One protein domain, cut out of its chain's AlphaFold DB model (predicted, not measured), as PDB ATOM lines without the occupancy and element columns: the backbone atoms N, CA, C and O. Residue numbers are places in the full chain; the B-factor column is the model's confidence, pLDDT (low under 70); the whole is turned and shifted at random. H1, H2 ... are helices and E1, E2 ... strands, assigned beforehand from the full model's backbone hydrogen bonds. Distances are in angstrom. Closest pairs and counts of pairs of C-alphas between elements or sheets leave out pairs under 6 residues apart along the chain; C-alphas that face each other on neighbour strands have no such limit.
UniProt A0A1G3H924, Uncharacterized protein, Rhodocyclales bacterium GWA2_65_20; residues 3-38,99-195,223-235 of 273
ATOM      1  N   LEU A   3      71.802  38.634  38.451       96.94
ATOM      2  CA  LEU A   3      71.242  37.409  39.025       96.94
ATOM      3  C   LEU A   3      71.781  37.204  40.443       96.94
ATOM      4  O   LEU A   3      72.987  37.040  40.643       96.94
ATOM      5  N   TYR A   4      70.861  37.158  41.399       97.25
ATOM      6  CA  TYR A   4      71.070  36.775  42.791       97.25
ATOM      7  C   TYR A   4      70.421  35.412  43.055       97.25
ATOM      8  O   TYR A   4      69.508  35.000  42.339       97.25
ATOM      9  N   TRP A   5      70.881  34.690  44.074       97.38
ATOM     10  CA  TRP A   5      70.342  33.368  44.394       97.38
ATOM     11  C   TRP A   5      70.532  32.966  45.860       97.38
ATOM     12  O   TRP A   5      71.506  33.324  46.533       97.38
ATOM     13  N   GLY A   6      69.620  32.131  46.331       97.62
ATOM     14  CA  GLY A   6      69.594  31.550  47.662       97.62
ATOM     15  C   GLY A   6      68.724  32.338  48.628       97.62
ATOM     16  O   GLY A   6      68.559  33.555  48.513       97.62
ATOM     17  N   CYS A   7      68.191  31.609  49.605       97.06
ATOM     18  CA  CYS A   7      67.499  32.188  50.745       97.06
ATOM     19  C   CYS A   7      68.518  32.723  51.757       97.06
ATOM     20  O   CYS A   7      69.436  32.011  52.162       97.06
ATOM     21  N   GLY A   8      68.341  33.963  52.202       95.50
ATOM     22  CA  GLY A   8      69.185  34.553  53.236       95.50
ATOM     23  C   GLY A   8      69.003  36.058  53.366       95.50
ATOM     24  O   GLY A   8      68.475  36.717  52.478       95.50
ATOM     25  N   SER A   9      69.451  36.611  54.491       92.62
ATOM     26  CA  SER A   9      69.395  38.053  54.753       92.62
ATOM     27  C   SER A   9      70.435  38.854  53.962       92.62
ATOM     28  O   SER A   9      70.211  40.025  53.656       92.62
ATOM     29  N   GLY A  10      71.566  38.233  53.618       93.12
ATOM     30  CA  GLY A  10      72.694  38.881  52.952       93.12
ATOM     31  C   GLY A  10      73.007  38.307  51.573       93.12
ATOM     32  O   GLY A  10      72.744  37.142  51.278       93.12
ATOM     33  N   ILE A  11      73.628  39.143  50.741       95.44
ATOM     34  CA  ILE A  11      74.209  38.739  49.460       95.44
ATOM     35  C   ILE A  11      75.494  37.956  49.752       95.44
ATOM     36  O   ILE A  11      76.369  38.427  50.478       95.44
ATOM     37  N   ARG A  12      75.601  36.742  49.211       94.44
ATOM     38  CA  ARG A  12      76.758  35.866  49.445       94.44
ATOM     39  C   ARG A  12      77.901  36.178  48.485       94.44
ATOM     40  O   ARG A  12      77.690  36.754  47.421       94.44
ATOM     41  N   SER A  13      79.107  35.740  48.844       94.62
ATOM     42  CA  SER A  13      80.274  35.851  47.964       94.62
ATOM     43  C   SER A  13      79.999  35.226  46.589       94.62
ATOM     44  O   SER A  13      79.371  34.169  46.493       94.62
ATOM     45  N   GLY A  14      80.455  35.899  45.530       93.81
ATOM     46  CA  GLY A  14      80.215  35.512  44.137       93.81
ATOM     47  C   GLY A  14      78.910  36.041  43.530       93.81
ATOM     48  O   GLY A  14      78.630  35.737  42.373       93.81
ATOM     49  N   GLN A  15      78.124  36.824  44.278       96.31
ATOM     50  CA  GLN A  15      76.895  37.466  43.804       96.31
ATOM     51  C   GLN A  15      77.031  38.999  43.714       96.31
ATOM     52  O   GLN A  15      77.772  39.585  44.504       96.31
ATOM     53  N   PRO A  16      76.261  39.658  42.827       96.06
ATOM     54  CA  PRO A  16      75.449  39.047  41.774       96.06
ATOM     55  C   PRO A  16      76.315  38.459  40.662       96.06
ATOM     56  O   PRO A  16      77.442  38.888  40.423       96.06
ATOM     57  N   LYS A  17      75.739  37.529  39.903       95.81
ATOM     58  CA  LYS A  17      76.237  37.265  38.556       95.81
ATOM     59  C   LYS A  17      75.745  38.388  37.649       95.81
ATOM     60  O   LYS A  17      74.556  38.702  37.655       95.81
ATOM     61  N   VAL A  18      76.651  38.975  36.875       95.12
ATOM     62  CA  VAL A  18      76.362  40.123  36.007       95.12
ATOM     63  C   VAL A  18      76.432  39.690  34.547       95.12
ATOM     64  O   VAL A  18      77.368  39.002  34.144       95.12
ATOM     65  N   LEU A  19      75.436  40.098  33.764       94.69
ATOM     66  CA  LEU A  19      75.480  40.073  32.303       94.69
ATOM     67  C   LEU A  19      75.391  41.511  31.804       94.69
ATOM     68  O   LEU A  19      74.335  42.146  31.920       94.69
ATOM     69  N   ASP A  20      76.497  42.005  31.263       92.94
ATOM     70  CA  ASP A  20      76.535  43.279  30.558       92.94
ATOM     71  C   ASP A  20      76.025  43.075  29.129       92.94
ATOM     72  O   ASP A  20      76.709  42.521  28.273       92.94
ATOM     73  N   MET A  21      74.793  43.509  28.870       87.81
ATOM     74  CA  MET A  21      74.158  43.315  27.566       87.81
ATOM     75  C   MET A  21      74.792  44.162  26.457       87.81
ATOM     76  O   MET A  21      74.588  43.841  25.289       87.81
ATOM     77  N   ALA A  22      75.554  45.209  26.795       89.88
ATOM     78  CA  ALA A  22      76.217  46.056  25.807       89.88
ATOM     79  C   ALA A  22      77.469  45.389  25.216       89.88
ATOM     80  O   ALA A  22      77.839  45.678  24.078       89.88
ATOM     81  N   THR A  23      78.115  44.499  25.975       93.12
ATOM     82  CA  THR A  23      79.417  43.914  25.615       93.12
ATOM     83  C   THR A  23      79.422  42.383  25.554       93.12
ATOM     84  O   THR A  23      80.385  41.801  25.055       93.12
ATOM     85  N   ALA A  24      78.363  41.714  26.023       91.62
ATOM     86  CA  ALA A  24      78.313  40.259  26.134       91.62
ATOM     87  C   ALA A  24      78.419  39.525  24.789       91.62
ATOM     88  O   ALA A  24      77.677  39.790  23.839       91.62
ATOM     89  N   ALA A  25      79.265  38.495  24.758       93.56
ATOM     90  CA  ALA A  25      79.296  37.519  23.679       93.56
ATOM     91  C   ALA A  25      78.239  36.424  23.901       93.56
ATOM     92  O   ALA A  25      77.785  36.180  25.018       93.56
ATOM     93  N   ALA A  26      77.887  35.674  22.852       91.19
ATOM     94  CA  ALA A  26      76.909  34.579  22.939       91.19
ATOM     95  C   ALA A  26      77.243  33.530  24.025       91.19
ATOM     96  O   ALA A  26      76.347  32.947  24.638       91.19
ATOM     97  N   SER A  27      78.529  33.304  24.298       91.75
ATOM     98  CA  SER A  27      78.980  32.401  25.360       91.75
ATOM     99  C   SER A  27      78.664  32.928  26.765       91.75
ATOM    100  O   SER A  27      78.405  32.127  27.663       91.75
ATOM    101  N   ASP A  28      78.621  34.245  26.963       92.56
ATOM    102  CA  ASP A  28      78.246  34.866  28.235       92.56
ATOM    103  C   ASP A  28      76.748  34.717  28.487       92.56
ATOM    104  O   ASP A  28      76.346  34.343  29.589       92.56
ATOM    105  N   TYR A  29      75.930  34.870  27.440       91.06
ATOM    106  CA  TYR A  29      74.504  34.542  27.489       91.06
ATOM    107  C   TYR A  29      74.284  33.075  27.870       91.06
ATOM    108  O   TYR A  29      73.527  32.796  28.799       91.06
ATOM    109  N   ALA A  30      74.977  32.135  27.219       89.06
ATOM    110  CA  ALA A  30      74.851  30.709  27.525       89.06
ATOM    111  C   ALA A  30      75.263  30.378  28.970       89.06
ATOM    112  O   ALA A  30      74.609  29.585  29.646       89.06
ATOM    113  N   LYS A  31      76.328  31.016  29.474       89.50
ATOM    114  CA  LYS A  31      76.752  30.870  30.871       89.50
ATOM    115  C   LYS A  31      75.757  31.503  31.833       89.50
ATOM    116  O   LYS A  31      75.628  31.001  32.945       89.50
ATOM    117  N   PHE A  32      75.126  32.621  31.479       92.31
ATOM    118  CA  PHE A  32      74.209  33.351  32.355       92.31
ATOM    119  C   PHE A  32      72.841  32.675  32.442       92.31
ATOM    120  O   PHE A  32      72.374  32.392  33.542       92.31
ATOM    121  N   PHE A  33      72.243  32.345  31.298       90.44
ATOM    122  CA  PHE A  33      70.916  31.739  31.181       90.44
ATOM    123  C   PHE A  33      70.937  30.219  31.357       90.44
ATOM    124  O   PHE A  33      70.298  29.471  30.617       90.44
ATOM    125  N   VAL A  34      71.648  29.751  32.384       87.12
ATOM    126  CA  VAL A  34      71.487  28.378  32.859       87.12
ATOM    127  C   VAL A  34      70.077  28.265  33.433       87.12
ATOM    128  O   VAL A  34      69.722  28.953  34.394       87.12
ATOM    129  N   ALA A  35      69.268  27.423  32.797       85.31
ATOM    130  CA  ALA A  35      67.895  27.153  33.178       85.31
ATOM    131  C   ALA A  35      67.673  25.641  33.195       85.31
ATOM    132  O   ALA A  35      67.665  24.974  32.157       85.31
ATOM    133  N   ARG A  36      67.493  25.091  34.393       90.56
ATOM    134  CA  ARG A  36      67.126  23.687  34.576       90.56
ATOM    135  C   ARG A  36      65.672  23.464  34.170       90.56
ATOM    136  O   ARG A  36      64.773  24.109  34.694       90.56
ATOM    137  N   SER A  37      65.443  22.528  33.254       88.62
ATOM    138  CA  SER A  37      64.112  22.037  32.889       88.62
ATOM    139  C   SER A  37      64.168  20.532  32.644       88.62
ATOM    140  O   SER A  37      65.163  20.017  32.131       88.62
ATOM    141  N   ALA A  38      63.110  19.821  33.026       87.19
ATOM    142  CA  ALA A  38      62.952  18.391  32.763       87.19
ATOM    143  C   ALA A  38      61.685  18.069  31.967       87.19
ATOM    144  O   ALA A  38      61.448  16.911  31.614       87.19
ATOM    145  N   GLU A  99      52.850  35.030  52.513       95.62
ATOM    146  CA  GLU A  99      52.989  36.182  53.394       95.62
ATOM    147  C   GLU A  99      54.384  36.794  53.257       95.62
ATOM    148  O   GLU A  99      55.355  36.119  52.898       95.62
ATOM    149  N   GLN A 100      54.473  38.097  53.525       93.94
ATOM    150  CA  GLN A 100      55.714  38.859  53.464       93.94
ATOM    151  C   GLN A 100      55.864  39.721  54.711       93.94
ATOM    152  O   GLN A 100      54.915  40.385  55.125       93.94
ATOM    153  N   ALA A 101      57.073  39.758  55.260       92.31
ATOM    154  CA  ALA A 101      57.450  40.648  56.348       92.31
ATOM    155  C   ALA A 101      58.783  41.321  56.017       92.31
ATOM    156  O   ALA A 101      59.742  40.645  55.645       92.31
ATOM    157  N   ASP A 102      58.856  42.643  56.162       89.69
ATOM    158  CA  ASP A 102      60.131  43.354  56.092       89.69
ATOM    159  C   ASP A 102      60.790  43.392  57.472       89.69
ATOM    160  O   ASP A 102      60.138  43.662  58.484       89.69
ATOM    161  N   LYS A 103      62.094  43.119  57.507       88.44
ATOM    162  CA  LYS A 103      62.929  43.349  58.682       88.44
ATOM    163  C   LYS A 103      64.257  43.949  58.251       88.44
ATOM    164  O   LYS A 103      65.108  43.259  57.688       88.44
ATOM    165  N   ASP A 104      64.426  45.238  58.525       87.50
ATOM    166  CA  ASP A 104      65.625  46.010  58.194       87.50
ATOM    167  C   ASP A 104      65.986  45.949  56.696       87.50
ATOM    168  O   ASP A 104      67.167  45.975  56.336       87.50
ATOM    169  N   GLY A 105      64.980  45.871  55.815       85.62
ATOM    170  CA  GLY A 105      65.141  45.747  54.363       85.62
ATOM    171  C   GLY A 105      65.360  44.320  53.853       85.62
ATOM    172  O   GLY A 105      65.543  44.138  52.651       85.62
ATOM    173  N   VAL A 106      65.384  43.311  54.731       92.00
ATOM    174  CA  VAL A 106      65.305  41.895  54.347       92.00
ATOM    175  C   VAL A 106      63.835  41.515  54.239       92.00
ATOM    176  O   VAL A 106      63.104  41.596  55.225       92.00
ATOM    177  N   THR A 107      63.409  41.025  53.075       93.44
ATOM    178  CA  THR A 107      62.035  40.542  52.904       93.44
ATOM    179  C   THR A 107      61.954  39.064  53.277       93.44
ATOM    180  O   THR A 107      62.408  38.191  52.536       93.44
ATOM    181  N   GLY A 108      61.388  38.770  54.443       95.12
ATOM    182  CA  GLY A 108      61.006  37.423  54.845       95.12
ATOM    183  C   GLY A 108      59.734  36.985  54.129       95.12
ATOM    184  O   GLY A 108      58.751  37.716  54.105       95.12
ATOM    185  N   LEU A 109      59.764  35.790  53.553       96.94
ATOM    186  CA  LEU A 109      58.631  35.120  52.927       96.94
ATOM    187  C   LEU A 109      58.232  33.924  53.791       96.94
ATOM    188  O   LEU A 109      59.108  33.157  54.202       96.94
ATOM    189  N   SER A 110      56.935  33.730  54.005       97.88
ATOM    190  CA  SER A 110      56.366  32.545  54.661       97.88
ATOM    191  C   SER A 110      55.146  32.033  53.903       97.88
ATOM    192  O   SER A 110      54.489  32.787  53.184       97.88
ATOM    193  N   TRP A 111      54.862  30.735  54.016       98.38
ATOM    194  CA  TRP A 111      53.674  30.129  53.412       98.38
ATOM    195  C   TRP A 111      53.141  28.925  54.191       98.38
ATOM    196  O   TRP A 111      53.822  28.363  55.046       98.38
ATOM    197  N   ASN A 112      51.908  28.507  53.893       98.06
ATOM    198  CA  ASN A 112      51.317  27.298  54.469       98.06
ATOM    199  C   ASN A 112      51.997  26.018  53.954       98.06
ATOM    200  O   ASN A 112      52.378  25.917  52.788       98.06
ATOM    201  N   ALA A 113      52.080  24.996  54.807       97.25
ATOM    202  CA  ALA A 113      52.506  23.666  54.384       97.25
ATOM    203  C   ALA A 113      51.448  23.011  53.480       97.25
ATOM    204  O   ALA A 113      50.247  23.086  53.751       97.25
ATOM    205  N   ILE A 114      51.901  22.317  52.434       96.81
ATOM    206  CA  ILE A 114      51.056  21.496  51.562       96.81
ATOM    207  C   ILE A 114      51.513  20.042  51.677       96.81
ATOM    208  O   ILE A 114      52.635  19.715  51.305       96.81
ATOM    209  N   ALA A 115      50.638  19.159  52.165       95.44
ATOM    210  CA  ALA A 115      50.985  17.762  52.447       95.44
ATOM    211  C   ALA A 115      51.473  16.978  51.213       95.44
ATOM    212  O   ALA A 115      52.312  16.092  51.338       95.44
ATOM    213  N   THR A 116      50.965  17.309  50.024       96.12
ATOM    214  CA  THR A 116      51.346  16.682  48.748       96.12
ATOM    215  C   THR A 116      52.495  17.398  48.033       96.12
ATOM    216  O   THR A 116      52.872  16.994  46.933       96.12
ATOM    217  N   ALA A 117      53.065  18.461  48.613       97.88
ATOM    218  CA  ALA A 117      54.222  19.123  48.026       97.88
ATOM    219  C   ALA A 117      55.486  18.282  48.235       97.88
ATOM    220  O   ALA A 117      55.822  17.895  49.350       97.88
ATOM    221  N   ARG A 118      56.218  18.041  47.148       97.88
ATOM    222  CA  ARG A 118      57.538  17.401  47.136       97.88
ATOM    223  C   ARG A 118      58.676  18.403  47.276       97.88
ATOM    224  O   ARG A 118      59.744  18.037  47.753       97.88
ATOM    225  N   ALA A 119      58.472  19.637  46.826       98.38
ATOM    226  CA  ALA A 119      59.473  20.697  46.865       98.38
ATOM    227  C   ALA A 119      58.840  22.071  46.625       98.38
ATOM    228  O   ALA A 119      57.760  22.162  46.033       98.38
ATOM    229  N   TYR A 120      59.564  23.130  46.989       98.69
ATOM    230  CA  TYR A 120      59.197  24.506  46.652       98.69
ATOM    231  C   TYR A 120      60.278  25.206  45.833       98.69
ATOM    232  O   TYR A 120      61.465  24.878  45.905       98.69
ATOM    233  N   PHE A 121      59.861  26.204  45.064       98.50
ATOM    234  CA  PHE A 121      60.751  27.124  44.372       98.50
ATOM    235  C   PHE A 121      60.192  28.536  44.440       98.50
ATOM    236  O   PHE A 121      58.997  28.742  44.217       98.50
ATOM    237  N   VAL A 122      61.061  29.503  44.725       98.19
ATOM    238  CA  VAL A 122      60.706  30.920  44.748       98.19
ATOM    239  C   VAL A 122      61.587  31.671  43.770       98.19
ATOM    240  O   VAL A 122      62.793  31.441  43.697       98.19
ATOM    241  N   SER A 123      60.988  32.598  43.038       97.31
ATOM    242  CA  SER A 123      61.713  33.526  42.183       97.31
ATOM    243  C   SER A 123      61.111  34.912  42.262       97.31
ATOM    244  O   SER A 123      59.887  35.037  42.311       97.31
ATOM    245  N   ALA A 124      61.947  35.932  42.154       96.50
ATOM    246  CA  ALA A 124      61.516  37.300  41.948       96.50
ATOM    247  C   ALA A 124      62.234  37.904  40.740       96.50
ATOM    248  O   ALA A 124      63.405  37.614  40.490       96.50
ATOM    249  N   MET A 125      61.526  38.745  39.993       95.56
ATOM    250  CA  MET A 125      62.096  39.517  38.893       95.56
ATOM    251  C   MET A 125      61.604  40.959  38.966       95.56
ATOM    252  O   MET A 125      60.413  41.203  39.141       95.56
ATOM    253  N   GLY A 126      62.518  41.906  38.817       93.69
ATOM    254  CA  GLY A 126      62.245  43.335  38.919       93.69
ATOM    255  C   GLY A 126      63.382  44.138  38.308       93.69
ATOM    256  O   GLY A 126      64.126  43.626  37.468       93.69
ATOM    257  N   SER A 127      63.534  45.383  38.740       90.25
ATOM    258  CA  SER A 127      64.600  46.264  38.270       90.25
ATOM    259  C   SER A 127      65.150  47.125  39.395       90.25
ATOM    260  O   SER A 127      64.429  47.480  40.325       90.25
ATOM    261  N   THR A 128      66.424  47.496  39.298       87.12
ATOM    262  CA  THR A 128      66.995  48.533  40.164       87.12
ATOM    263  C   THR A 128      66.462  49.916  39.772       87.12
ATOM    264  O   THR A 128      65.862  50.088  38.710       87.12
ATOM    265  N   ALA A 129      66.741  50.934  40.592       81.62
ATOM    266  CA  ALA A 129      66.452  52.334  40.260       81.62
ATOM    267  C   ALA A 129      67.190  52.835  38.999       81.62
ATOM    268  O   ALA A 129      66.817  53.853  38.430       81.62
ATOM    269  N   LYS A 130      68.239  52.128  38.555       84.00
ATOM    270  CA  LYS A 130      68.970  52.405  37.307       84.00
ATOM    271  C   LYS A 130      68.430  51.603  36.117       84.00
ATOM    272  O   LYS A 130      69.143  51.416  35.139       84.00
ATOM    273  N   GLU A 131      67.214  51.068  36.236       84.12
ATOM    274  CA  GLU A 131      66.545  50.233  35.228       84.12
ATOM    275  C   GLU A 131      67.299  48.938  34.865       84.12
ATOM    276  O   GLU A 131      67.025  48.289  33.856       84.12
ATOM    277  N   GLU A 132      68.228  48.488  35.713       89.06
ATOM    278  CA  GLU A 132      68.908  47.212  35.502       89.06
ATOM    279  C   GLU A 132      67.984  46.067  35.910       89.06
ATOM    280  O   GLU A 132      67.558  45.992  37.061       89.06
ATOM    281  N   MET A 133      67.700  45.138  34.993       92.94
ATOM    282  CA  MET A 133      66.892  43.956  35.310       92.94
ATOM    283  C   MET A 133      67.577  43.090  36.375       92.94
ATOM    284  O   MET A 133      68.730  42.678  36.203       92.94
ATOM    285  N   VAL A 134      66.826  42.769  37.426       95.06
ATOM    286  CA  VAL A 134      67.240  41.925  38.546       95.06
ATOM    287  C   VAL A 134      66.416  40.651  38.562       95.06
ATOM    288  O   VAL A 134      65.189  40.678  38.475       95.06
ATOM    289  N   MET A 135      67.104  39.531  38.731       96.19
ATOM    290  CA  MET A 135      66.525  38.225  38.988       96.19
ATOM    291  C   MET A 135      67.033  37.712  40.331       96.19
ATOM    292  O   MET A 135      68.220  37.823  40.637       96.19
ATOM    293  N   TRP A 136      66.147  37.104  41.108       97.12
ATOM    294  CA  TRP A 136      66.497  36.365  42.313       97.12
ATOM    295  C   TRP A 136      65.770  35.025  42.333       97.12
ATOM    296  O   TRP A 136      64.603  34.949  41.941       97.12
ATOM    297  N   THR A 137      66.436  33.969  42.797       97.81
ATOM    298  CA  THR A 137      65.827  32.647  42.988       97.81
ATOM    299  C   THR A 137      66.187  32.061  44.350       97.81
ATOM    300  O   THR A 137      67.245  32.351  44.897       97.81
ATOM    301  N   SER A 138      65.344  31.186  44.900       98.06
ATOM    302  CA  SER A 138      65.617  30.483  46.164       98.06
ATOM    303  C   SER A 138      66.691  29.390  46.049       98.06
ATOM    304  O   SER A 138      67.029  28.764  47.048       98.06
ATOM    305  N   SER A 139      67.192  29.123  44.838       97.50
ATOM    306  CA  SER A 139      68.183  28.082  44.547       97.50
ATOM    307  C   SER A 139      69.529  28.384  45.207       97.50
ATOM    308  O   SER A 139      69.999  29.518  45.198       97.50
ATOM    309  N   GLU A 140      70.219  27.362  45.707       96.38
ATOM    310  CA  GLU A 140      71.596  27.505  46.196       96.38
ATOM    311  C   GLU A 140      72.628  27.698  45.073       96.38
ATOM    312  O   GLU A 140      73.766  28.099  45.323       96.38
ATOM    313  N   LEU A 141      72.227  27.457  43.825       95.19
ATOM    314  CA  LEU A 141      73.039  27.625  42.621       95.19
ATOM    315  C   LEU A 141      72.576  28.836  41.789       95.19
ATOM    316  O   LEU A 141      71.383  29.150  41.819       95.19
ATOM    317  N   PRO A 142      73.471  29.453  40.986       94.06
ATOM    318  CA  PRO A 142      73.144  30.555  40.077       94.06
ATOM    319  C   PRO A 142      72.320  30.069  38.872       94.06
ATOM    320  O   PRO A 142      72.821  29.977  37.749       94.06
ATOM    321  N   ASP A 143      71.063  29.716  39.126       92.56
ATOM    322  CA  ASP A 143      70.059  29.326  38.138       92.56
ATOM    323  C   ASP A 143      69.041  30.459  37.982       92.56
ATOM    324  O   ASP A 143      68.546  31.011  38.968       92.56
ATOM    325  N   THR A 144      68.722  30.793  36.733       93.38
ATOM    326  CA  THR A 144      67.727  31.825  36.398       93.38
ATOM    327  C   THR A 144      66.298  31.414  36.751       93.38
ATOM    328  O   THR A 144      65.408  32.255  36.838       93.38
ATOM    329  N   GLY A 145      66.054  30.119  36.943       92.94
ATOM    330  CA  GLY A 145      64.765  29.563  37.324       92.94
ATOM    331  C   GLY A 145      63.749  29.482  36.191       92.94
ATOM    332  O   GLY A 145      62.649  28.991  36.419       92.94
ATOM    333  N   PHE A 146      64.071  29.917  34.968       92.38
ATOM    334  CA  PHE A 146      63.088  29.970  33.877       92.38
ATOM    335  C   PHE A 146      62.484  28.605  33.536       92.38
ATOM    336  O   PHE A 146      61.278  28.498  33.321       92.38
ATOM    337  N   GLY A 147      63.301  27.550  33.538       91.31
ATOM    338  CA  GLY A 147      62.821  26.182  33.341       91.31
ATOM    339  C   GLY A 147      62.074  25.614  34.554       91.31
ATOM    340  O   GLY A 147      61.248  24.721  34.392       91.31
ATOM    341  N   LEU A 148      62.285  26.197  35.739       93.88
ATOM    342  CA  LEU A 148      61.624  25.871  37.006       93.88
ATOM    343  C   LEU A 148      60.311  26.652  37.200       93.88
ATOM    344  O   LEU A 148      59.778  26.713  38.300       93.88
ATOM    345  N   MET A 149      59.775  27.286  36.156       91.94
ATOM    346  CA  MET A 149      58.420  27.854  36.189       91.94
ATOM    347  C   MET A 149      57.361  26.844  35.750       91.94
ATOM    348  O   MET A 149      56.171  27.000  36.053       91.94
ATOM    349  N   ASP A 150      57.775  25.826  34.994       90.44
ATOM    350  CA  ASP A 150      56.895  24.792  34.463       90.44
ATOM    351  C   ASP A 150      56.727  23.628  35.455       90.44
ATOM    352  O   ASP A 150      57.361  23.598  36.505       90.44
ATOM    353  N   TYR A 151      55.821  22.695  35.168       91.75
ATOM    354  CA  TYR A 151      55.728  21.426  35.896       91.75
ATOM    355  C   TYR A 151      57.050  20.654  35.821       91.75
ATOM    356  O   TYR A 151      57.786  20.797  34.857       91.75
ATOM    357  N   GLN A 152      57.341  19.798  36.800       93.75
ATOM    358  CA  GLN A 152      58.575  19.004  36.818       93.75
ATOM    359  C   GLN A 152      58.276  17.522  37.002       93.75
ATOM    360  O   GLN A 152      57.218  17.150  37.507       93.75
ATOM    361  N   THR A 153      59.201  16.670  36.559       94.38
ATOM    362  CA  THR A 153      59.105  15.225  36.786       94.38
ATOM    363  C   THR A 153      59.594  14.859  38.181       94.38
ATOM    364  O   THR A 153      60.452  15.552  38.732       94.38
ATOM    365  N   ASN A 154      59.126  13.734  38.730       95.75
ATOM    366  CA  ASN A 154      59.576  13.260  40.045       95.75
ATOM    367  C   ASN A 154      61.102  13.102  40.099       95.75
ATOM    368  O   ASN A 154      61.748  13.621  41.005       95.75
ATOM    369  N   ALA A 155      61.701  12.485  39.074       96.38
ATOM    370  CA  ALA A 155      63.152  12.308  38.998       96.38
ATOM    371  C   ALA A 155      63.922  13.641  38.964       96.38
ATOM    372  O   ALA A 155      65.020  13.743  39.513       96.38
ATOM    373  N   ALA A 156      63.362  14.672  38.323       96.12
ATOM    374  CA  ALA A 156      63.976  15.992  38.280       96.12
ATOM    375  C   ALA A 156      63.878  16.714  39.623       96.12
ATOM    376  O   ALA A 156      64.883  17.257  40.080       96.12
ATOM    377  N   VAL A 157      62.710  16.662  40.272       97.31
ATOM    378  CA  VAL A 157      62.515  17.193  41.627       97.31
ATOM    379  C   VAL A 157      63.498  16.536  42.598       97.31
ATOM    380  O   VAL A 157      64.229  17.240  43.288       97.31
ATOM    381  N   ASP A 158      63.606  15.205  42.584       97.81
ATOM    382  CA  ASP A 158      64.512  14.456  43.462       97.81
ATOM    383  C   ASP A 158      65.982  14.836  43.245       97.81
ATOM    384  O   ASP A 158      66.747  14.991  44.201       97.81
ATOM    385  N   ARG A 159      66.392  15.002  41.984       97.62
ATOM    386  CA  ARG A 159      67.741  15.461  41.640       97.62
ATOM    387  C   ARG A 159      67.990  16.880  42.152       97.62
ATOM    388  O   ARG A 159      69.016  17.131  42.774       97.62
ATOM    389  N   TRP A 160      67.071  17.806  41.910       97.62
ATOM    390  CA  TRP A 160      67.268  19.219  42.238       97.62
ATOM    391  C   TRP A 160      67.094  19.546  43.719       97.62
ATOM    392  O   TRP A 160      67.671  20.526  44.184       97.62
ATOM    393  N   LEU A 161      66.400  18.700  44.480       98.06
ATOM    394  CA  LEU A 161      66.469  18.704  45.941       98.06
ATOM    395  C   LEU A 161      67.880  18.344  46.428       98.06
ATOM    396  O   LEU A 161      68.440  19.050  47.264       98.06
ATOM    397  N   LYS A 162      68.499  17.295  45.865       98.06
ATOM    398  CA  LYS A 162      69.885  16.906  46.204       98.06
ATOM    399  C   LYS A 162      70.899  17.985  45.819       98.06
ATOM    400  O   LYS A 162      71.825  18.248  46.578       98.06
ATOM    401  N   GLU A 163      70.704  18.631  44.670       97.25
ATOM    402  CA  GLU A 163      71.521  19.767  44.217       97.25
ATOM    403  C   GLU A 163      71.216  21.080  44.964       97.25
ATOM    404  O   GLU A 163      71.906  22.072  44.739       97.25
ATOM    405  N   LYS A 164      70.196  21.102  45.838       97.25
ATOM    406  CA  LYS A 164      69.710  22.292  46.564       97.25
ATOM    407  C   LYS A 164      69.255  23.444  45.658       97.25
ATOM    408  O   LYS A 164      69.292  24.614  46.027       97.25
ATOM    409  N   VAL A 165      68.811  23.113  44.454       97.38
ATOM    410  CA  VAL A 165      68.165  24.056  43.532       97.38
ATOM    411  C   VAL A 165      66.711  24.296  43.949       97.38
ATOM    412  O   VAL A 165      66.181  25.390  43.761       97.38
ATOM    413  N   LEU A 166      66.074  23.281  44.538       98.31
ATOM    414  CA  LEU A 166      64.731  23.362  45.107       98.31
ATOM    415  C   LEU A 166      64.780  23.328  46.637       98.31
ATOM    416  O   LEU A 166      65.647  22.683  47.227       98.31
ATOM    417  N   LEU A 167      63.808  23.984  47.269       98.69
ATOM    418  CA  LEU A 167      63.596  23.933  48.712       98.69
ATOM    419  C   LEU A 167      62.889  22.627  49.099       98.69
ATOM    420  O   LEU A 167      62.037  22.127  48.359       98.69
ATOM    421  N   ALA A 168      63.222  22.101  50.276       98.38
ATOM    422  CA  ALA A 168      62.639  20.878  50.819       98.38
ATOM    423  C   ALA A 168      61.122  21.025  51.074       98.38
ATOM    424  O   ALA A 168      60.651  22.131  51.336       98.38
ATOM    425  N   PRO A 169      60.345  19.926  51.074       97.62
ATOM    426  CA  PRO A 169      58.890  19.971  51.279       97.62
ATOM    427  C   PRO A 169      58.470  20.438  52.684       97.62
ATOM    428  O   PRO A 169      57.327  20.835  52.893       97.62
ATOM    429  N   THR A 170      59.395  20.421  53.645       97.69
ATOM    430  CA  THR A 170      59.193  20.958  54.998       97.69
ATOM    431  C   THR A 170      59.574  22.435  55.119       97.69
ATOM    432  O   THR A 170      59.361  23.030  56.170       97.69
ATOM    433  N   THR A 171      60.170  23.039  54.087       98.25
ATOM    434  CA  THR A 171      60.549  24.454  54.094       98.25
ATOM    435  C   THR A 171      59.338  25.313  53.755       98.25
ATOM    436  O   THR A 171      58.834  25.272  52.636       98.25
ATOM    437  N   THR A 172      58.908  26.127  54.715       98.12
ATOM    438  CA  THR A 172      57.752  27.032  54.591       98.12
ATOM    439  C   THR A 172      58.125  28.508  54.722       98.12
ATOM    440  O   THR A 172      57.286  29.347  55.048       98.12
ATOM    441  N   GLY A 173      59.394  28.837  54.482       97.62
ATOM    442  CA  GLY A 173      59.863  30.214  54.472       97.62
ATOM    443  C   GLY A 173      61.207  30.389  53.774       97.62
ATOM    444  O   GLY A 173      61.968  29.437  53.597       97.62
ATOM    445  N   CYS A 174      61.480  31.618  53.347       97.31
ATOM    446  CA  CYS A 174      62.708  32.015  52.659       97.31
ATOM    447  C   CYS A 174      62.915  33.525  52.817       97.31
ATOM    448  O   CYS A 174      61.949  34.276  52.815       97.31
ATOM    449  N   SER A 175      64.157  33.989  52.924       96.56
ATOM    450  CA  SER A 175      64.457  35.426  52.960       96.56
ATOM    451  C   SER A 175      65.052  35.884  51.638       96.56
ATOM    452  O   SER A 175      65.974  35.249  51.126       96.56
ATOM    453  N   VAL A 176      64.539  36.994  51.114       95.44
ATOM    454  CA  VAL A 176      65.141  37.722  50.000       95.44
ATOM    455  C   VAL A 176      66.180  38.698  50.564       95.44
ATOM    456  O   VAL A 176      65.835  39.483  51.454       95.44
ATOM    457  N   PRO A 177      67.436  38.672  50.078       93.88
ATOM    458  CA  PRO A 177      68.486  39.549  50.573       93.88
ATOM    459  C   PRO A 177      68.145  41.031  50.458       93.88
ATOM    460  O   PRO A 177      67.518  41.477  49.493       93.88
ATOM    461  N   LYS A 178      68.641  41.806  51.424       91.25
ATOM    462  CA  LYS A 178      68.421  43.249  51.464       91.25
ATOM    463  C   LYS A 178      68.918  43.953  50.202       91.25
ATOM    464  O   LYS A 178      70.043  43.737  49.759       91.25
ATOM    465  N   GLY A 179      68.093  44.863  49.686       84.12
ATOM    466  CA  GLY A 179      68.507  45.880  48.717       84.12
ATOM    467  C   GLY A 179      68.644  45.418  47.265       84.12
ATOM    468  O   GLY A 179      68.998  46.241  46.426       84.12
ATOM    469  N   ILE A 180      68.341  44.158  46.928       90.94
ATOM    470  CA  ILE A 180      68.519  43.673  45.547       90.94
ATOM    471  C   ILE A 180      67.452  44.200  44.568       90.94
ATOM    472  O   ILE A 180      67.736  44.305  43.383       90.94
ATOM    473  N   PHE A 181      66.258  44.574  45.045       87.81
ATOM    474  CA  PHE A 181      65.159  45.099  44.211       87.81
ATOM    475  C   PHE A 181      64.866  46.600  44.411       87.81
ATOM    476  O   PHE A 181      64.017  47.157  43.721       87.81
ATOM    477  N   GLY A 182      65.566  47.275  45.331       77.81
ATOM    478  CA  GLY A 182      65.295  48.680  45.666       77.81
ATOM    479  C   GLY A 182      63.840  48.942  46.092       77.81
ATOM    480  O   GLY A 182      63.161  48.045  46.588       77.81
ATOM    481  N   GLU A 183      63.366  50.172  45.887       73.56
ATOM    482  CA  GLU A 183      62.004  50.609  46.252       73.56
ATOM    483  C   GLU A 183      60.918  50.127  45.273       73.56
ATOM    484  O   GLU A 183      59.739  50.103  45.612       73.56
ATOM    485  N   HIS A 184      61.297  49.714  44.058       73.69
ATOM    486  CA  HIS A 184      60.354  49.279  43.020       73.69
ATOM    487  C   HIS A 184      59.862  47.836  43.206       73.69
ATOM    488  O   HIS A 184      58.895  47.422  42.561       73.69
ATOM    489  N   GLY A 185      60.511  47.070  44.087       85.00
ATOM    490  CA  GLY A 185      60.163  45.680  44.346       85.00
ATOM    491  C   GLY A 185      60.341  44.783  43.118       85.00
ATOM    492  O   GLY A 185      61.149  45.033  42.220       85.00
ATOM    493  N   GLY A 186      59.592  43.686  43.080       90.81
ATOM    494  CA  GLY A 186      59.650  42.741  41.968       90.81
ATOM    495  C   GLY A 186      58.459  41.800  41.934       90.81
ATOM    496  O   GLY A 186      57.825  41.534  42.952       90.81
ATOM    497  N   MET A 187      58.168  41.262  40.755       94.88
ATOM    498  CA  MET A 187      57.188  40.198  40.585       94.88
ATOM    499  C   MET A 187      57.720  38.923  41.237       94.88
ATOM    500  O   MET A 187      58.650  38.299  40.727       94.88
ATOM    501  N   LEU A 188      57.121  38.538  42.358       95.81
ATOM    502  CA  LEU A 188      57.422  37.331  43.112       95.81
ATOM    503  C   LEU A 188      56.520  36.186  42.644       95.81
ATOM    504  O   LEU A 188      55.321  36.361  42.409       95.81
ATOM    505  N   ARG A 189      57.085  34.987  42.553       97.12
ATOM    506  CA  ARG A 189      56.357  33.750  42.282       97.12
ATOM    507  C   ARG A 189      56.866  32.647  43.195       97.12
ATOM    508  O   ARG A 189      58.070  32.416  43.265       97.12
ATOM    509  N   LEU A 190      55.936  31.963  43.850       98.31
ATOM    510  CA  LEU A 190      56.173  30.771  44.656       98.31
ATOM    511  C   LEU A 190      55.455  29.591  43.998       98.31
ATOM    512  O   LEU A 190      54.295  29.698  43.591       98.31
ATOM    513  N   ILE A 191      56.161  28.470  43.886       98.38
ATOM    514  CA  ILE A 191      55.666  27.224  43.304       98.38
ATOM    515  C   ILE A 191      55.841  26.109  44.329       98.38
ATOM    516  O   ILE A 191      56.921  25.965  44.897       98.38
ATOM    517  N   ALA A 192      54.800  25.299  44.509       98.56
ATOM    518  CA  ALA A 192      54.881  24.001  45.166       98.56
ATOM    519  C   ALA A 192      54.722  22.908  44.111       98.56
ATOM    520  O   ALA A 192      53.715  22.871  43.400       98.56
ATOM    521  N   TYR A 193      55.708  22.026  44.006       98.19
ATOM    522  CA  TYR A 193      55.670  20.882  43.101       98.19
ATOM    523  C   TYR A 193      55.005  19.698  43.775       98.19
ATOM    524  O   TYR A 193      55.432  19.318  44.861       98.19
ATOM    525  N   GLY A 194      54.002  19.101  43.135       96.94
ATOM    526  CA  GLY A 194      53.429  17.835  43.576       96.94
ATOM    527  C   GLY A 194      54.033  16.634  42.856       96.94
ATOM    528  O   GLY A 194      54.981  16.754  42.077       96.94
ATOM    529  N   ASP A 195      53.461  15.467  43.127       94.31
ATOM    530  CA  ASP A 195      53.802  14.226  42.442       94.31
ATOM    531  C   ASP A 195      53.302  14.185  40.992       94.31
ATOM    532  O   ASP A 195      52.249  14.730  40.650       94.31
ATOM    533  N   LYS A 223      50.888  21.188  40.320       95.88
ATOM    534  CA  LYS A 223      51.643  22.201  41.056       95.88
ATOM    535  C   LYS A 223      50.679  23.247  41.594       95.88
ATOM    536  O   LYS A 223      49.703  23.571  40.918       95.88
ATOM    537  N   ALA A 224      50.988  23.813  42.753       96.38
ATOM    538  CA  ALA A 224      50.367  25.049  43.210       96.38
ATOM    539  C   ALA A 224      51.275  26.226  42.853       96.38
ATOM    540  O   ALA A 224      52.504  26.115  42.896       96.38
ATOM    541  N   VAL A 225      50.676  27.356  42.490       96.88
ATOM    542  CA  VAL A 225      51.401  28.588  42.173       96.88
ATOM    543  C   VAL A 225      50.699  29.750  42.846       96.88
ATOM    544  O   VAL A 225      49.482  29.875  42.746       96.88
ATOM    545  N   THR A 226      51.476  30.628  43.464       96.62
ATOM    546  CA  THR A 226      51.015  31.951  43.879       96.62
ATOM    547  C   THR A 226      52.011  33.011  43.425       96.62
ATOM    548  O   THR A 226      53.195  32.730  43.208       96.62
ATOM    549  N   SER A 227      51.517  34.227  43.231       95.00
ATOM    550  CA  SER A 227      52.309  35.371  42.795       95.00
ATOM    551  C   SER A 227      51.971  36.590  43.635       95.00
ATOM    552  O   SER A 227      50.841  36.750  44.085       95.00
ATOM    553  N   GLY A 228      52.953  37.463  43.813       92.00
ATOM    554  CA  GLY A 228      52.802  38.706  44.560       92.00
ATOM    555  C   GLY A 228      53.792  39.759  44.086       92.00
ATOM    556  O   GLY A 228      54.646  39.489  43.243       92.00
ATOM    557  N   MET A 229      53.677  40.961  44.637       90.69
ATOM    558  CA  MET A 229      54.706  41.990  44.508       90.69
ATOM    559  C   MET A 229      55.588  41.941  45.748       90.69
ATOM    560  O   MET A 229      55.086  42.057  46.866       90.69
ATOM    561  N   LEU A 230      56.888  41.741  45.556       87.75
ATOM    562  CA  LEU A 230      57.874  41.798  46.624       87.75
ATOM    563  C   LEU A 230      57.931  43.222  47.193       87.75
ATOM    564  O   LEU A 230      58.025  44.173  46.420       87.75
ATOM    565  N   GLY A 231      57.881  43.363  48.519       73.81
ATOM    566  CA  GLY A 231      58.017  44.663  49.195       73.81
ATOM    567  C   GLY A 231      56.751  45.532  49.221       73.81
ATOM    568  O   GLY A 231      56.779  46.618  49.786       73.81
ATOM    569  N   MET A 232      55.626  45.056  48.669       64.75
ATOM    570  CA  MET A 232      54.316  45.709  48.798       64.75
ATOM    571  C   MET A 232      53.351  44.828  49.597       64.75
ATOM    572  O   MET A 232      52.432  44.212  49.048       64.75
ATOM    573  N   SER A 233      53.574  44.729  50.905       52.12
ATOM    574  CA  SER A 233      52.643  44.079  51.829       52.12
ATOM    575  C   SER A 233      51.350  44.904  51.929       52.12
ATOM    576  O   SER A 233      51.341  45.996  52.485       52.12
ATOM    577  N   GLY A 234      50.255  44.390  51.351       45.53
ATOM    578  CA  GLY A 234      48.894  44.925  51.539       45.53
ATOM    579  C   GLY A 234      47.960  44.827  50.325       45.53
ATOM    580  O   GLY A 234      46.778  44.553  50.479       45.53
ATOM    581  N   ALA A 235      48.462  44.963  49.092       42.47
ATOM    582  CA  ALA A 235      47.578  45.137  47.926       42.47
ATOM    583  C   ALA A 235      47.002  43.834  47.325       42.47
ATOM    584  O   ALA A 235      46.049  43.873  46.541       42.47
TER     585      ALA A 235
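This is residues 3 to 38, 99 to 195 and 223 to 235 of the 273 residues of an uncharacterized protein of Rhodocyclales bacterium GWA2_65_20 (UniProt A0A1G3H924). The domain is a loose sandwich: a twisted sheet of five strands, with a smaller sheet of three strands, E2, E3 and E6, over part of it. Two short helices, H2 and H3, only graze the large sheet, while a third, H1, lies well off both sheets after a long loop, and residues 22 to 27 stick out. The 146 printed residues have three named helices and eight named strands, in the order E1 H1 E2 E3 E4 E5 H2 H3 E6 E7 E8. The large sheet runs E1, E5, E4, E7, E8 and is mixed, and the small one runs E2, E3, E6 and is antiparallel. The class is mixed, helices and strands, with 70 of the 146 residues, under half, in named elements; the whole is compact, with a radius of gyration of the C-alphas of 15.0 A and spans of 45 by 38 by 26 A.

E1, residues 3 to 5, is an edge strand of the large sheet and the parallel neighbour of E5, residues 133 to 137, with N 4 and O 135 at 2.8 A. H1, residues 26 to 32, is not on either sheet. E2, residues 99 to 103, and E3, residues 106 to 111, form an antiparallel hairpin, with N 101 and O 108 at 2.9 A. E4, residues 119 to 127, forms a second hairpin with E5; they are antiparallel at 166 degrees, with N 124 and O 136 at 2.8 A. H2, residues 146 to 149, only grazes the large sheet; its closest C-alphas to E4 are those of Leu 148 and Phe 121, 7.5 A apart. H3, residues 154 to 162, also only grazes that sheet, with its residues 154 to 161, and the closest C-alphas of H3 and E4 are those of Val 157 and Ala 119, at 7.0 A. E6, residues 173 to 176, is the antiparallel neighbour of E3, with N 109 and O 174 at 2.8 A. E7, residues 186 to 195, is antiparallel to E4, with N 123 and O 189 at 2.9 A, and to the other edge strand, E8, residues 223 to 230, with N 188 and O 228 at 2.8 A. The two sheets make a sandwich, two sheets face to face: the facing parts are 10.9 A centre to centre, their best planes are 17 degrees apart, and their strands stand at 36 degrees. Across it E4 and E6 are near each other, with 7 pairs of C-alphas within 10 A. In H1 and H3 every O i to N i+4 pair is within hydrogen-bond range; H2 is too short for such a pair.

E1 begins at C-alpha 3, (71.242, 37.409, 39.025). The longest strand, E7, measures 29.1 A from first to last C-alpha, E4 27.5 A, E8 21.3 A and E3 16.6 A. H3, the longest helix, measures 12.5 A and begins at C-alpha 154, (59.576, 13.260, 40.045). E8 ends at C-alpha 230, (57.874, 41.798, 46.624).

The two C-alphas farthest apart, those of Thr 23 and Ala 115, are 47.0 A from each other. Residues 39 to 98 are not printed, with 29.0 A from C-alpha 38 to C-alpha 99, and neither are residues 196 to 222, with 8.4 A from C-alpha 195 to C-alpha 223. Of the links that are printed whole, E1 to H1 is long, with 20 residues. The mean pLDDT of the printed part is 92.4, and residues 232 to 235 are under 70.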